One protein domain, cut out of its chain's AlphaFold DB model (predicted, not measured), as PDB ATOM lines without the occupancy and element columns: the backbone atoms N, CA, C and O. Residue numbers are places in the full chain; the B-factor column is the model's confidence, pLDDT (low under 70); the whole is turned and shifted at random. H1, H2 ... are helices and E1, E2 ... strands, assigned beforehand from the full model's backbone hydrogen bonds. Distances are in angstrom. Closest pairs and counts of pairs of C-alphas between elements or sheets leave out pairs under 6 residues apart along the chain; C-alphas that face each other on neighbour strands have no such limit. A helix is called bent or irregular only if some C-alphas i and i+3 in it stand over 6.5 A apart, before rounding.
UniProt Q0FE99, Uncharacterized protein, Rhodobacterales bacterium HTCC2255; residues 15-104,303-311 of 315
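AT A GLANCE: This is residues 15 to 104 and 303 to 311 of the 315 residues of an uncharacterized protein of Rhodobacterales bacterium HTCC2255 (UniProt Q0FE99). A small bent sheet of four strands has helix H1 over one face, along E2, while a helical hairpin, H2 and H3, extends from the end of E3 and leads back into E4, with H4 beside H3. Residues 15 to 23 stick out as a free tail, which makes the length. The printed part has 99 residues, in the order E1 H1 E2 E3 H2 H3 E4 H4; the sheet E1 E2 E3 E4 is mixed, and the class is mixed helices and strands. The whole is compact, radius of gyration of the C-alphas 14.1 A, spanning 48 by 33 by 22 A.

IN THESE COORDINATES: E1, residues 27 to 29, begins at C-alpha 27 (25.965, 25.587, -22.498). H1 is residues 36 to 49, 20.2 A; E2 55 to 59, 13.1 A; E3 65 to 73, 23.7 A; H2 74 to 82; H3 86 to 92; E4 94 to 102, 21.1 A. H4, 303 to 311, ends at C-alpha 311 (32.992, 18.438, -35.015).

HOW THE PARTS SIT: E1 and E2 are parallel, with N 28 and O 57 3.0 A apart; with H1 they form a strand-helix-strand unit, two parallel neighbour strands with a helix between, its crossover right-handed. The hairpin E2 and E3 is antiparallel, N 58 to O 70 2.8 A; E3 and E4 are antiparallel, N 69 to O 96 2.9 A. E3 bends by 55 degrees at residue 68, E4 by 70 degrees at residue 99. H1 is on the sheet over E2, height 10.1 A, only just along the strands at 28 degrees to E2 on the local plane. H2 and H3 touch at Ser 80 and Leu 89, closest C-alphas 5.7 A, a shallow tilt of 26 degrees, opposite ways. H3 touches H4, closest C-alphas Phe 90 and Trp 308, 7.1 A. In H1, H2, H3 and H4 every O i to N i+4 pair is within hydrogen-bond range.

THE WHOLE: Residues 105 to 302 are not printed; C-alphas 104 and 303 are 21.6 A apart. Of the links printed whole, no link is long. Residues 15 to 38 have pLDDT under 70.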
ATOM      1  N   PHE A  15      15.123  25.225   2.083       51.78
ATOM      2  CA  PHE A  15      15.337  26.345   1.158       51.78
ATOM      3  C   PHE A  15      16.788  26.432   0.649       51.78
ATOM      4  O   PHE A  15      17.008  26.744  -0.517       51.78
ATOM      5  N   ILE A  16      17.776  26.096   1.487       54.09
ATOM      6  CA  ILE A  16      19.197  26.015   1.103       54.09
ATOM      7  C   ILE A  16      19.470  24.768   0.241       54.09
ATOM      8  O   ILE A  16      20.249  24.850  -0.702       54.09
ATOM      9  N   LEU A  17      18.792  23.641   0.500       47.16
ATOM     10  CA  LEU A  17      18.869  22.415  -0.316       47.16
ATOM     11  C   LEU A  17      18.147  22.524  -1.672       47.16
ATOM     12  O   LEU A  17      18.491  21.794  -2.598       47.16
ATOM     13  N   LEU A  18      17.156  23.415  -1.791       41.38
ATOM     14  CA  LEU A  18      16.385  23.658  -3.018       41.38
ATOM     15  C   LEU A  18      16.877  24.857  -3.834       41.38
ATOM     16  O   LEU A  18      16.332  25.108  -4.906       41.38
ATOM     17  N   MET A  19      17.891  25.590  -3.368       36.09
ATOM     18  CA  MET A  19      18.586  26.560  -4.209       36.09
ATOM     19  C   MET A  19      19.377  25.780  -5.265       36.09
ATOM     20  O   MET A  19      20.341  25.097  -4.909       36.09
ATOM     21  N   PRO A  20      19.021  25.851  -6.560       35.47
ATOM     22  CA  PRO A  20      19.905  25.323  -7.575       35.47
ATOM     23  C   PRO A  20      21.169  26.183  -7.524       35.47
ATOM     24  O   PRO A  20      21.142  27.357  -7.891       35.47
ATOM     25  N   MET A  21      22.290  25.622  -7.065       33.59
ATOM     26  CA  MET A  21      23.586  26.167  -7.451       33.59
ATOM     27  C   MET A  21      23.713  25.935  -8.951       33.59
ATOM     28  O   MET A  21      24.261  24.935  -9.410       33.59
ATOM     29  N   THR A  22      23.171  26.852  -9.744       36.06
ATOM     30  CA  THR A  22      23.576  26.972 -11.127       36.06
ATOM     31  C   THR A  22      24.971  27.580 -11.107       36.06
ATOM     32  O   THR A  22      25.161  28.788 -11.215       36.06
ATOM     33  N   ILE A  23      25.996  26.728 -11.022       36.03
ATOM     34  CA  ILE A  23      27.240  27.053 -11.714       36.03
ATOM     35  C   ILE A  23      26.853  27.030 -13.190       36.03
ATOM     36  O   ILE A  23      26.877  25.995 -13.850       36.03
ATOM     37  N   GLN A  24      26.350  28.166 -13.672       38.78
ATOM     38  CA  GLN A  24      25.933  28.365 -15.050       38.78
ATOM     39  C   GLN A  24      27.206  28.432 -15.903       38.78
ATOM     40  O   GLN A  24      27.654  29.489 -16.355       38.78
ATOM     41  N   ALA A  25      27.813  27.265 -16.130       41.19
ATOM     42  CA  ALA A  25      28.476  27.033 -17.393       41.19
ATOM     43  C   ALA A  25      27.410  27.312 -18.457       41.19
ATOM     44  O   ALA A  25      26.346  26.700 -18.474       41.19
ATOM     45  N   GLU A  26      27.643  28.333 -19.271       47.16
ATOM     46  CA  GLU A  26      26.751  28.594 -20.397       47.16
ATOM     47  C   GLU A  26      27.002  27.481 -21.387       47.16
ATOM     48  O   GLU A  26      28.127  27.287 -21.858       47.16
ATOM     49  N   GLU A  27      25.954  26.705 -21.593       48.84
ATOM     50  CA  GLU A  27      25.965  25.587 -22.498       48.84
ATOM     51  C   GLU A  27      26.066  26.132 -23.918       48.84
ATOM     52  O   GLU A  27      25.255  26.952 -24.354       48.84
ATOM     53  N   ILE A  28      27.088  25.691 -24.645       53.31
ATOM     54  CA  ILE A  28      27.079  25.841 -26.089       53.31
ATOM     55  C   ILE A  28      26.255  24.676 -26.599       53.31
ATOM     56  O   ILE A  28      26.772  23.584 -26.861       53.31
ATOM     57  N   GLU A  29      24.953  24.909 -26.726       48.50
ATOM     58  CA  GLU A  29      24.120  24.009 -27.502       48.50
ATOM     59  C   GLU A  29      24.656  23.977 -28.937       48.50
ATOM     60  O   GLU A  29      24.849  25.005 -29.597       48.50
ATOM     61  N   TYR A  30      24.944  22.770 -29.414       50.72
ATOM     62  CA  TYR A  30      25.415  22.546 -30.768       50.72
ATOM     63  C   TYR A  30      24.390  23.066 -31.784       50.72
ATOM     64  O   TYR A  30      23.249  22.600 -31.852       50.72
ATOM     65  N   ILE A  31      24.828  23.998 -32.633       42.38
ATOM     66  CA  ILE A  31      24.104  24.373 -33.844       42.38
ATOM     67  C   ILE A  31      24.504  23.366 -34.935       42.38
ATOM     68  O   ILE A  31      25.696  23.226 -35.199       42.38
ATOM     69  N   PRO A  32      23.544  22.690 -35.592       39.38
ATOM     70  CA  PRO A  32      23.762  21.673 -36.629       39.38
ATOM     71  C   PRO A  32      24.250  22.251 -37.966       39.38
ATOM     72  O   PRO A  32      23.720  21.951 -39.030       39.38
ATOM     73  N   SER A  33      25.271  23.099 -37.915       36.03
ATOM     74  CA  SER A  33      25.976  23.593 -39.087       36.03
ATOM     75  C   SER A  33      27.177  22.691 -39.356       36.03
ATOM     76  O   SER A  33      28.073  22.558 -38.525       36.03
ATOM     77  N   ASN A  34      27.163  22.074 -40.536       41.47
ATOM     78  CA  ASN A  34      28.111  21.107 -41.094       41.47
ATOM     79  C   ASN A  34      29.532  21.662 -41.345       41.47
ATOM     80  O   ASN A  34      30.179  21.317 -42.328       41.47
ATOM     81  N   SER A  35      30.063  22.525 -40.480       49.81
ATOM     82  CA  SER A  35      31.481  22.872 -40.547       49.81
ATOM     83  C   SER A  35      32.090  22.907 -39.155       49.81
ATOM     84  O   SER A  35      31.698  23.706 -38.306       49.81
ATOM     85  N   SER A  36      33.106  22.075 -38.941       53.69
ATOM     86  CA  SER A  36      34.055  22.185 -37.825       53.69
ATOM     87  C   SER A  36      34.532  23.630 -37.615       53.69
ATOM     88  O   SER A  36      34.631  24.116 -36.486       53.69
ATOM     89  N   LYS A  37      34.695  24.371 -38.722       59.06
ATOM     90  CA  LYS A  37      35.018  25.806 -38.757       59.06
ATOM     91  C   LYS A  37      34.002  26.678 -38.017       59.06
ATOM     92  O   LYS A  37      34.386  27.707 -37.467       59.06
ATOM     93  N   SER A  38      32.726  26.295 -37.961       69.25
ATOM     94  CA  SER A  38      31.705  27.008 -37.187       69.25
ATOM     95  C   SER A  38      31.851  26.790 -35.680       69.25
ATOM     96  O   SER A  38      31.525  27.694 -34.913       69.25
ATOM     97  N   ILE A  39      32.325  25.622 -35.237       77.31
ATOM     98  CA  ILE A  39      32.442  25.296 -33.809       77.31
ATOM     99  C   ILE A  39      33.639  26.015 -33.201       77.31
ATOM    100  O   ILE A  39      33.463  26.749 -32.233       77.31
ATOM    101  N   VAL A  40      34.819  25.914 -33.820       83.00
ATOM    102  CA  VAL A  40      36.028  26.635 -33.377       83.00
ATOM    103  C   VAL A  40      35.762  28.145 -33.288       83.00
ATOM    104  O   VAL A  40      36.031  28.768 -32.261       83.00
ATOM    105  N   LYS A  41      35.112  28.733 -34.304       83.50
ATOM    106  CA  LYS A  41      34.715  30.155 -34.290       83.50
ATOM    107  C   LYS A  41      33.750  30.505 -33.152       83.50
ATOM    108  O   LYS A  41      33.841  31.595 -32.587       83.50
ATOM    109  N   ASN A  42      32.818  29.615 -32.812       83.38
ATOM    110  CA  ASN A  42      31.895  29.833 -31.698       83.38
ATOM    111  C   ASN A  42      32.619  29.811 -30.352       83.38
ATOM    112  O   ASN A  42      32.373  30.692 -29.528       83.38
ATOM    113  N   ILE A  43      33.534  28.858 -30.159       86.25
ATOM    114  CA  ILE A  43      34.368  28.771 -28.957       86.25
ATOM    115  C   ILE A  43      35.214  30.044 -28.810       86.25
ATOM    116  O   ILE A  43      35.183  30.683 -27.756       86.25
ATOM    117  N   ASP A  44      35.882  30.473 -29.886       88.31
ATOM    118  CA  ASP A  44      36.657  31.721 -29.919       88.31
ATOM    119  C   ASP A  44      35.814  32.932 -29.507       88.31
ATOM    120  O   ASP A  44      36.212  33.726 -28.650       88.31
ATOM    121  N   ARG A  45      34.625  33.073 -30.106       86.38
ATOM    122  CA  ARG A  45      33.703  34.175 -29.813       86.38
ATOM    123  C   ARG A  45      33.310  34.192 -28.338       86.38
ATOM    124  O   ARG A  45      33.303  35.264 -27.737       86.38
ATOM    125  N   LEU A  46      33.009  33.037 -27.755       85.56
ATOM    126  CA  LEU A  46      32.567  32.944 -26.365       85.56
ATOM    127  C   LEU A  46      33.683  33.266 -25.379       85.56
ATOM    128  O   LEU A  46      33.463  34.059 -24.463       85.56
ATOM    129  N   PHE A  47      34.894  32.744 -25.590       88.06
ATOM    130  CA  PHE A  47      36.031  33.098 -24.738       88.06
ATOM    131  C   PHE A  47      36.459  34.562 -24.885       88.06
ATOM    132  O   PHE A  47      36.982  35.127 -23.921       88.06
ATOM    133  N   LYS A  48      36.215  35.184 -26.048       88.00
ATOM    134  CA  LYS A  48      36.429  36.621 -26.269       88.00
ATOM    135  C   LYS A  48      35.369  37.481 -25.577       88.00
ATOM    136  O   LYS A  48      35.717  38.479 -24.957       88.00
ATOM    137  N   GLN A  49      34.092  37.110 -25.675       85.44
ATOM    138  CA  GLN A  49      32.983  37.855 -25.064       85.44
ATOM    139  C   GLN A  49      32.935  37.708 -23.540       85.44
ATOM    140  O   GLN A  49      32.478  38.619 -22.853       85.44
ATOM    141  N   LYS A  50      33.383  36.567 -23.005       83.19
ATOM    142  CA  LYS A  50      33.345  36.250 -21.570       83.19
ATOM    143  C   LYS A  50      34.734  35.831 -21.078       83.19
ATOM    144  O   LYS A  50      34.954  34.653 -20.782       83.19
ATOM    145  N   PRO A  51      35.696  36.769 -20.993       81.88
ATOM    146  CA  PRO A  51      37.085  36.464 -20.654       81.88
ATOM    147  C   PRO A  51      37.264  35.817 -19.271       81.88
ATOM    148  O   PRO A  51      38.204  35.047 -19.091       81.88
ATOM    149  N   GLN A  52      36.350  36.071 -18.336       84.06
ATOM    150  CA  GLN A  52      36.326  35.512 -16.984       84.06
ATOM    151  C   GLN A  52      35.965  34.017 -16.917       84.06
ATOM    152  O   GLN A  52      36.109  33.402 -15.864       84.06
ATOM    153  N   LYS A  53      35.476  33.413 -18.008       80.25
ATOM    154  CA  LYS A  53      35.130  31.987 -18.024       80.25
ATOM    155  C   LYS A  53      36.355  31.101 -18.202       80.25
ATOM    156  O   LYS A  53      37.167  31.326 -19.097       80.25
ATOM    157  N   ILE A  54      36.428  30.060 -17.376       88.12
ATOM    158  CA  ILE A  54      37.543  29.103 -17.332       88.12
ATOM    159  C   ILE A  54      37.274  27.893 -18.238       88.12
ATOM    160  O   ILE A  54      38.214  27.295 -18.753       88.12
ATOM    161  N   SER A  55      36.007  27.562 -18.495       87.31
ATOM    162  CA  SER A  55      35.613  26.480 -19.398       87.31
ATOM    163  C   SER A  55      34.308  26.781 -20.134       87.31
ATOM    164  O   SER A  55      33.574  27.719 -19.800       87.31
ATOM    165  N   ILE A  56      34.039  25.974 -21.155       88.69
ATOM    166  CA  ILE A  56      32.783  25.930 -21.903       88.69
ATOM    167  C   ILE A  56      32.283  24.487 -21.966       88.69
ATOM    168  O   ILE A  56      33.086  23.556 -21.977       88.69
ATOM    169  N   LEU A  57      30.967  24.304 -22.048       86.94
ATOM    170  CA  LEU A  57      30.368  22.992 -22.257       86.94
ATOM    171  C   LEU A  57      29.986  22.836 -23.729       86.94
ATOM    172  O   LEU A  57      29.197  23.623 -24.249       86.94
ATOM    173  N   LEU A  58      30.537  21.819 -24.384       86.19
ATOM    174  CA  LEU A  58      30.186  21.427 -25.741       86.19
ATOM    175  C   LEU A  58      29.330  20.161 -25.704       86.19
ATOM    176  O   LEU A  58      29.803  19.117 -25.271       86.19
ATOM    177  N   THR A  59      28.102  20.224 -26.214       86.81
ATOM    178  CA  THR A  59      27.165  19.088 -26.207       86.81
ATOM    179  C   THR A  59      26.923  18.573 -27.637       86.81
ATOM    180  O   THR A  59      26.136  19.182 -28.368       86.81
ATOM    181  N   PRO A  60      27.557  17.463 -28.081       82.81
ATOM    182  CA  PRO A  60      27.309  16.880 -29.401       82.81
ATOM    183  C   PRO A  60      25.857  16.429 -29.574       82.81
ATOM    184  O   PRO A  60      25.290  15.742 -28.720       82.81
ATOM    185  N   LYS A  61      25.270  16.771 -30.723       83.12
ATOM    186  CA  LYS A  61      23.884  16.439 -31.065       83.12
ATOM    187  C   LYS A  61      23.829  15.384 -32.167       83.12
ATOM    188  O   LYS A  61      24.373  15.569 -33.249       83.12
ATOM    189  N   ILE A  62      23.051  14.334 -31.934       83.31
ATOM    190  CA  ILE A  62      22.785  13.238 -32.864       83.31
ATOM    191  C   ILE A  62      21.270  13.145 -33.051       83.31
ATOM    192  O   ILE A  62      20.541  12.854 -32.104       83.31
ATOM    193  N   LYS A  63      20.770  13.427 -34.263       80.94
ATOM    194  CA  LYS A  63      19.334  13.328 -34.623       80.94
ATOM    195  C   LYS A  63      18.386  13.943 -33.570       80.94
ATOM    196  O   LYS A  63      17.436  13.305 -33.112       80.94
ATOM    197  N   GLY A  64      18.673  15.175 -33.142       83.75
ATOM    198  CA  GLY A  64      17.823  15.881 -32.171       83.75
ATOM    199  C   GLY A  64      18.071  15.539 -30.702       83.75
ATOM    200  O   GLY A  64      17.294  15.962 -29.856       83.75
ATOM    201  N   LYS A  65      19.103  14.758 -30.378       90.12
ATOM    202  CA  LYS A  65      19.355  14.270 -29.015       90.12
ATOM    203  C   LYS A  65      20.829  14.401 -28.662       90.12
ATOM    204  O   LYS A  65      21.671  14.451 -29.552       90.12
ATOM    205  N   SER A  66      21.145  14.399 -27.380       91.06
ATOM    206  CA  SER A  66      22.512  14.295 -26.868       91.06
ATOM    207  C   SER A  66      22.547  13.365 -25.660       91.06
ATOM    208  O   SER A  66      21.500  12.965 -25.148       91.06
ATOM    209  N   ARG A  67      23.750  12.990 -25.223       92.69
ATOM    210  CA  ARG A  67      23.955  12.256 -23.966       92.69
ATOM    211  C   ARG A  67      25.171  12.761 -23.208       92.69
ATOM    212  O   ARG A  67      25.099  13.045 -22.017       92.69
ATOM    213  N   TYR A  68      26.275  12.865 -23.929       91.75
ATOM    214  CA  TYR A  68      27.524  13.367 -23.392       91.75
ATOM    215  C   TYR A  68      27.724  14.828 -23.742       91.75
ATOM    216  O   TYR A  68      27.199  15.312 -24.747       91.75
ATOM    217  N   SER A  69      28.552  15.472 -22.935       90.94
ATOM    218  CA  SER A  69      29.088  16.799 -23.183       90.94
ATOM    219  C   SER A  69      30.574  16.830 -22.824       90.94
ATOM    220  O   SER A  69      31.043  16.016 -22.029       90.94
ATOM    221  N   PHE A  70      31.310  17.774 -23.399       91.00
ATOM    222  CA  PHE A  70      32.724  18.009 -23.141       91.00
ATOM    223  C   PHE A  70      32.905  19.350 -22.435       91.00
ATOM    224  O   PHE A  70      32.513  20.385 -22.974       91.00
ATOM    225  N   SER A  71      33.506  19.345 -21.249       91.94
ATOM    226  CA  SER A  71      33.956  20.566 -20.583       91.94
ATOM    227  C   SER A  71      35.342  20.919 -21.110       91.94
ATOM    228  O   SER A  71      36.338  20.290 -20.755       91.94
ATOM    229  N   ILE A  72      35.399  21.911 -21.994       90.75
ATOM    230  CA  ILE A  72      36.635  22.358 -22.631       90.75
ATOM    231  C   ILE A  72      37.186  23.528 -21.823       90.75
ATOM    232  O   ILE A  72      36.580  24.604 -21.779       90.75
ATOM    233  N   ARG A  73      38.343  23.338 -21.187       92.25
ATOM    234  CA  ARG A  73      39.029  24.426 -20.486       92.25
ATOM    235  C   ARG A  73      39.657  25.415 -21.468       92.25
ATOM    236  O   ARG A  73      40.169  25.042 -22.521       92.25
ATOM    237  N   LYS A  74      39.641  26.693 -21.097       90.56
ATOM    238  CA  LYS A  74      40.129  27.815 -21.908       90.56
ATOM    239  C   LYS A  74      41.621  27.716 -22.229       90.56
ATOM    240  O   LYS A  74      42.019  27.966 -23.361       90.56
ATOM    241  N   ASP A  75      42.436  27.353 -21.245       92.81
ATOM    242  CA  ASP A  75      43.880  27.152 -21.400       92.81
ATOM    243  C   ASP A  75      44.198  25.977 -22.334       92.81
ATOM    244  O   ASP A  75      44.946  26.148 -23.296       92.81
ATOM    245  N   ALA A  76      43.556  24.827 -22.114       92.25
ATOM    246  CA  ALA A  76      43.672  23.653 -22.978       92.25
ATOM    247  C   ALA A  76      43.251  23.964 -24.424       92.25
ATOM    248  O   ALA A  76      43.932  23.573 -25.373       92.25
ATOM    249  N   TYR A  77      42.164  24.719 -24.607       91.75
ATOM    250  CA  TYR A  77      41.691  25.140 -25.925       91.75
ATOM    251  C   TYR A  77      42.697  26.031 -26.665       91.75
ATOM    252  O   TYR A  77      42.938  25.834 -27.854       91.75
ATOM    253  N   TYR A  78      43.304  27.015 -25.997       91.06
ATOM    254  CA  TYR A  78      44.296  27.867 -26.658       91.06
ATOM    255  C   TYR A  78      45.592  27.125 -26.977       91.06
ATOM    256  O   TYR A  78      46.185  27.373 -28.027       91.06
ATOM    257  N   LEU A  79      46.010  26.205 -26.104       91.56
ATOM    258  CA  LEU A  79      47.185  25.371 -26.334       91.56
ATOM    259  C   LEU A  79      46.991  24.460 -27.554       91.56
ATOM    260  O   LEU A  79      47.800  24.491 -28.476       91.56
ATOM    261  N   SER A  80      45.886  23.717 -27.591       90.94
ATOM    262  CA  SER A  80      45.528  22.848 -28.721       90.94
ATOM    263  C   SER A  80      45.373  23.622 -30.026       90.94
ATOM    264  O   SER A  80      45.941  23.234 -31.042       90.94
ATOM    265  N   LYS A  81      44.693  24.775 -30.000       89.69
ATOM    266  CA  LYS A  81      44.553  25.639 -31.177       89.69
ATOM    267  C   LYS A  81      45.901  26.120 -31.716       89.69
ATOM    268  O   LYS A  81      46.073  26.168 -32.930       89.69
ATOM    269  N   LYS A  82      46.855  26.473 -30.842       91.06
ATOM    270  CA  LYS A  82      48.205  26.915 -31.242       91.06
ATOM    271  C   LYS A  82      48.935  25.849 -32.063       91.06
ATOM    272  O   LYS A  82      49.636  26.202 -33.004       91.06
ATOM    273  N   TYR A  83      48.763  24.577 -31.710       90.38
ATOM    274  CA  TYR A  83      49.396  23.446 -32.393       90.38
ATOM    275  C   TYR A  83      48.478  22.747 -33.404       90.38
ATOM    276  O   TYR A  83      48.865  21.732 -33.971       90.38
ATOM    277  N   ALA A  84      47.277  23.287 -33.637       88.12
ATOM    278  CA  ALA A  84      46.232  22.666 -34.447       88.12
ATOM    279  C   ALA A  84      45.912  21.210 -34.039       88.12
ATOM    280  O   ALA A  84      45.476  20.409 -34.867       88.12
ATOM    281  N   ASP A  85      46.066  20.876 -32.753       87.06
ATOM    282  CA  ASP A  85      45.881  19.520 -32.235       87.06
ATOM    283  C   ASP A  85      44.532  19.360 -31.527       87.06
ATOM    284  O   ASP A  85      44.368  19.608 -30.330       87.06
ATOM    285  N   ALA A  86      43.526  18.934 -32.290       87.69
ATOM    286  CA  ALA A  86      42.212  18.622 -31.742       87.69
ATOM    287  C   ALA A  86      42.204  17.334 -30.899       87.69
ATOM    288  O   ALA A  86      41.292  17.162 -30.092       87.69
ATOM    289  N   SER A  87      43.172  16.431 -31.078       88.75
ATOM    290  CA  SER A  87      43.214  15.149 -30.364       88.75
ATOM    291  C   SER A  87      43.626  15.360 -28.915       88.75
ATOM    292  O   SER A  87      42.942  14.882 -28.015       88.75
ATOM    293  N   ASP A  88      44.662  16.161 -28.676       87.62
ATOM    294  CA  ASP A  88      45.073  16.531 -27.320       87.62
ATOM    295  C   ASP A  88      43.941  17.234 -26.563       87.62
ATOM    296  O   ASP A  88      43.670  16.932 -25.398       87.62
ATOM    297  N   LEU A  89      43.195  18.113 -27.241       91.06
ATOM    298  CA  LEU A  89      42.056  18.785 -26.622       91.06
ATOM    299  C   LEU A  89      40.958  17.809 -26.176       91.06
ATOM    300  O   LEU A  89      40.324  18.056 -25.151       91.06
ATOM    301  N   PHE A  90      40.737  16.711 -26.903       91.81
ATOM    302  CA  PHE A  90      39.770  15.685 -26.508       91.81
ATOM    303  C   PHE A  90      40.133  15.067 -25.154       91.81
ATOM    304  O   PHE A  90      39.268  14.952 -24.288       91.81
ATOM    305  N   TYR A  91      41.407  14.715 -24.955       89.75
ATOM    306  CA  TYR A  91      41.885  14.114 -23.705       89.75
ATOM    307  C   TYR A  91      41.979  15.119 -22.553       89.75
ATOM    308  O   TYR A  91      41.808  14.742 -21.396       89.75
ATOM    309  N   LEU A  92      42.202  16.401 -22.860       90.69
ATOM    310  CA  LEU A  92      42.184  17.490 -21.878       90.69
ATOM    311  C   LEU A  92      40.767  17.949 -21.497       90.69
ATOM    312  O   LEU A  92      40.607  18.710 -20.540       90.69
ATOM    313  N   SER A  93      39.745  17.523 -22.242       91.88
ATOM    314  CA  SER A  93      38.352  17.877 -21.981       91.88
ATOM    315  C   SER A  93      37.683  16.852 -21.072       91.88
ATOM    316  O   SER A  93      37.725  15.648 -21.321       91.88
ATOM    317  N   GLU A  94      36.994  17.325 -20.036       93.19
ATOM    318  CA  GLU A  94      36.228  16.437 -19.159       93.19
ATOM    319  C   GLU A  94      34.969  15.938 -19.882       93.19
ATOM    320  O   GLU A  94      34.194  16.730 -20.422       93.19
ATOM    321  N   GLN A  95      34.753  14.622 -19.882       92.75
ATOM    322  CA  GLN A  95      33.588  13.989 -20.501       92.75
ATOM    323  C   GLN A  95      32.479  13.795 -19.468       92.75
ATOM    324  O   GLN A  95      32.605  12.994 -18.542       92.75
ATOM    325  N   ILE A  96      31.361  14.486 -19.660       92.25
ATOM    326  CA  ILE A  96      30.235  14.492 -18.727       92.25
ATOM    327  C   ILE A  96      29.093  13.668 -19.325       92.25
ATOM    328  O   ILE A  96      28.567  14.016 -20.381       92.25
ATOM    329  N   ASP A  97      28.683  12.587 -18.652       93.44
ATOM    330  CA  ASP A  97      27.461  11.841 -18.994       93.44
ATOM    331  C   ASP A  97      26.260  12.490 -18.307       93.44
ATOM    332  O   ASP A  97      26.050  12.332 -17.105       93.44
ATOM    333  N   SER A  98      25.462  13.221 -19.076       90.25
ATOM    334  CA  SER A  98      24.235  13.845 -18.583       90.25
ATOM    335  C   SER A  98      23.000  12.948 -18.738       90.25
ATOM    336  O   SER A  98      21.889  13.382 -18.423       90.25
ATOM    337  N   GLY A  99      23.169  11.726 -19.255       93.81
ATOM    338  CA  GLY A  99      22.070  10.912 -19.758       93.81
ATOM    339  C   GLY A  99      21.450  11.483 -21.034       93.81
ATOM    340  O   GLY A  99      21.735  12.608 -21.447       93.81
ATOM    341  N   LEU A 100      20.604  10.683 -21.687       94.38
ATOM    342  CA  LEU A 100      19.872  11.119 -22.875       94.38
ATOM    343  C   LEU A 100      19.080  12.405 -22.601       94.38
ATOM    344  O   LEU A 100      18.347  12.496 -21.617       94.38
ATOM    345  N   LYS A 101      19.203  13.376 -23.507       92.88
ATOM    346  CA  LYS A 101      18.489  14.658 -23.494       92.88
ATOM    347  C   LYS A 101      17.990  15.000 -24.894       92.88
ATOM    348  O   LYS A 101      18.655  14.710 -25.891       92.88
ATOM    349  N   PHE A 102      16.823  15.633 -24.972       90.06
ATOM    350  CA  PHE A 102      16.335  16.217 -26.218       90.06
ATOM    351  C   PHE A 102      17.012  17.559 -26.468       90.06
ATOM    352  O   PHE A 102      17.200  18.346 -25.549       90.06
ATOM    353  N   GLN A 103      17.340  17.811 -27.726       85.62
ATOM    354  CA  GLN A 103      17.954  19.041 -28.202       85.62
ATOM    355  C   GLN A 103      17.057  19.645 -29.279       85.62
ATOM    356  O   GLN A 103      16.405  18.913 -30.029       85.62
ATOM    357  N   SER A 104      17.025  20.975 -29.386       79.00
ATOM    358  CA  SER A 104      16.218  21.660 -30.405       79.00
ATOM    359  C   SER A 104      16.498  21.081 -31.789       79.00
ATOM    360  O   SER A 104      17.653  21.021 -32.219       79.00
ATOM    361  N   ASN A 303      32.037   6.011 -28.916       89.56
ATOM    362  CA  ASN A 303      31.881   6.807 -30.136       89.56
ATOM    363  C   ASN A 303      32.219   8.297 -29.942       89.56
ATOM    364  O   ASN A 303      32.069   9.087 -30.877       89.56
ATOM    365  N   LEU A 304      32.617   8.717 -28.736       89.06
ATOM    366  CA  LEU A 304      32.885  10.126 -28.444       89.06
ATOM    367  C   LEU A 304      34.072  10.679 -29.217       89.06
ATOM    368  O   LEU A 304      34.030  11.839 -29.613       89.06
ATOM    369  N   ASP A 305      35.094   9.868 -29.461       87.81
ATOM    370  CA  ASP A 305      36.257  10.252 -30.255       87.81
ATOM    371  C   ASP A 305      35.861  10.544 -31.714       87.81
ATOM    372  O   ASP A 305      36.274  11.548 -32.295       87.81
ATOM    373  N   LYS A 306      34.988   9.710 -32.293       85.50
ATOM    374  CA  LYS A 306      34.462   9.877 -33.647       85.50
ATOM    375  C   LYS A 306      33.602  11.134 -33.745       85.50
ATOM    376  O   LYS A 306      33.784  11.932 -34.664       85.50
ATOM    377  N   LEU A 307      32.701  11.338 -32.782       82.81
ATOM    378  CA  LEU A 307      31.885  12.553 -32.697       82.81
ATOM    379  C   LEU A 307      32.760  13.798 -32.530       82.81
ATOM    380  O   LEU A 307      32.514  14.810 -33.178       82.81
ATOM    381  N   TRP A 308      33.802  13.717 -31.706       86.00
ATOM    382  CA  TRP A 308      34.750  14.803 -31.509       86.00
ATOM    383  C   TRP A 308      35.450  15.180 -32.814       86.00
ATOM    384  O   TRP A 308      35.345  16.325 -33.248       86.00
ATOM    385  N   LYS A 309      36.078  14.214 -33.493       82.88
ATOM    386  CA  LYS A 309      36.800  14.431 -34.761       82.88
ATOM    387  C   LYS A 309      35.903  14.990 -35.868       82.88
ATOM    388  O   LYS A 309      36.351  15.792 -36.680       82.88
ATOM    389  N   LYS A 310      34.621  14.604 -35.890       77.81
ATOM    390  CA  LYS A 310      33.628  15.128 -36.843       77.81
ATOM    391  C   LYS A 310      33.343  16.621 -36.641       77.81
ATOM    392  O   LYS A 310      32.960  17.307 -37.588       77.81
ATOM    393  N   HIS A 311      33.494  17.124 -35.417       73.56
ATOM    394  CA  HIS A 311      32.992  18.438 -35.015       73.56
ATOM    395  C   HIS A 311      34.085  19.440 -34.630       73.56
ATOM    396  O   HIS A 311      33.906  20.638 -34.843       73.56
TER     397      HIS A 311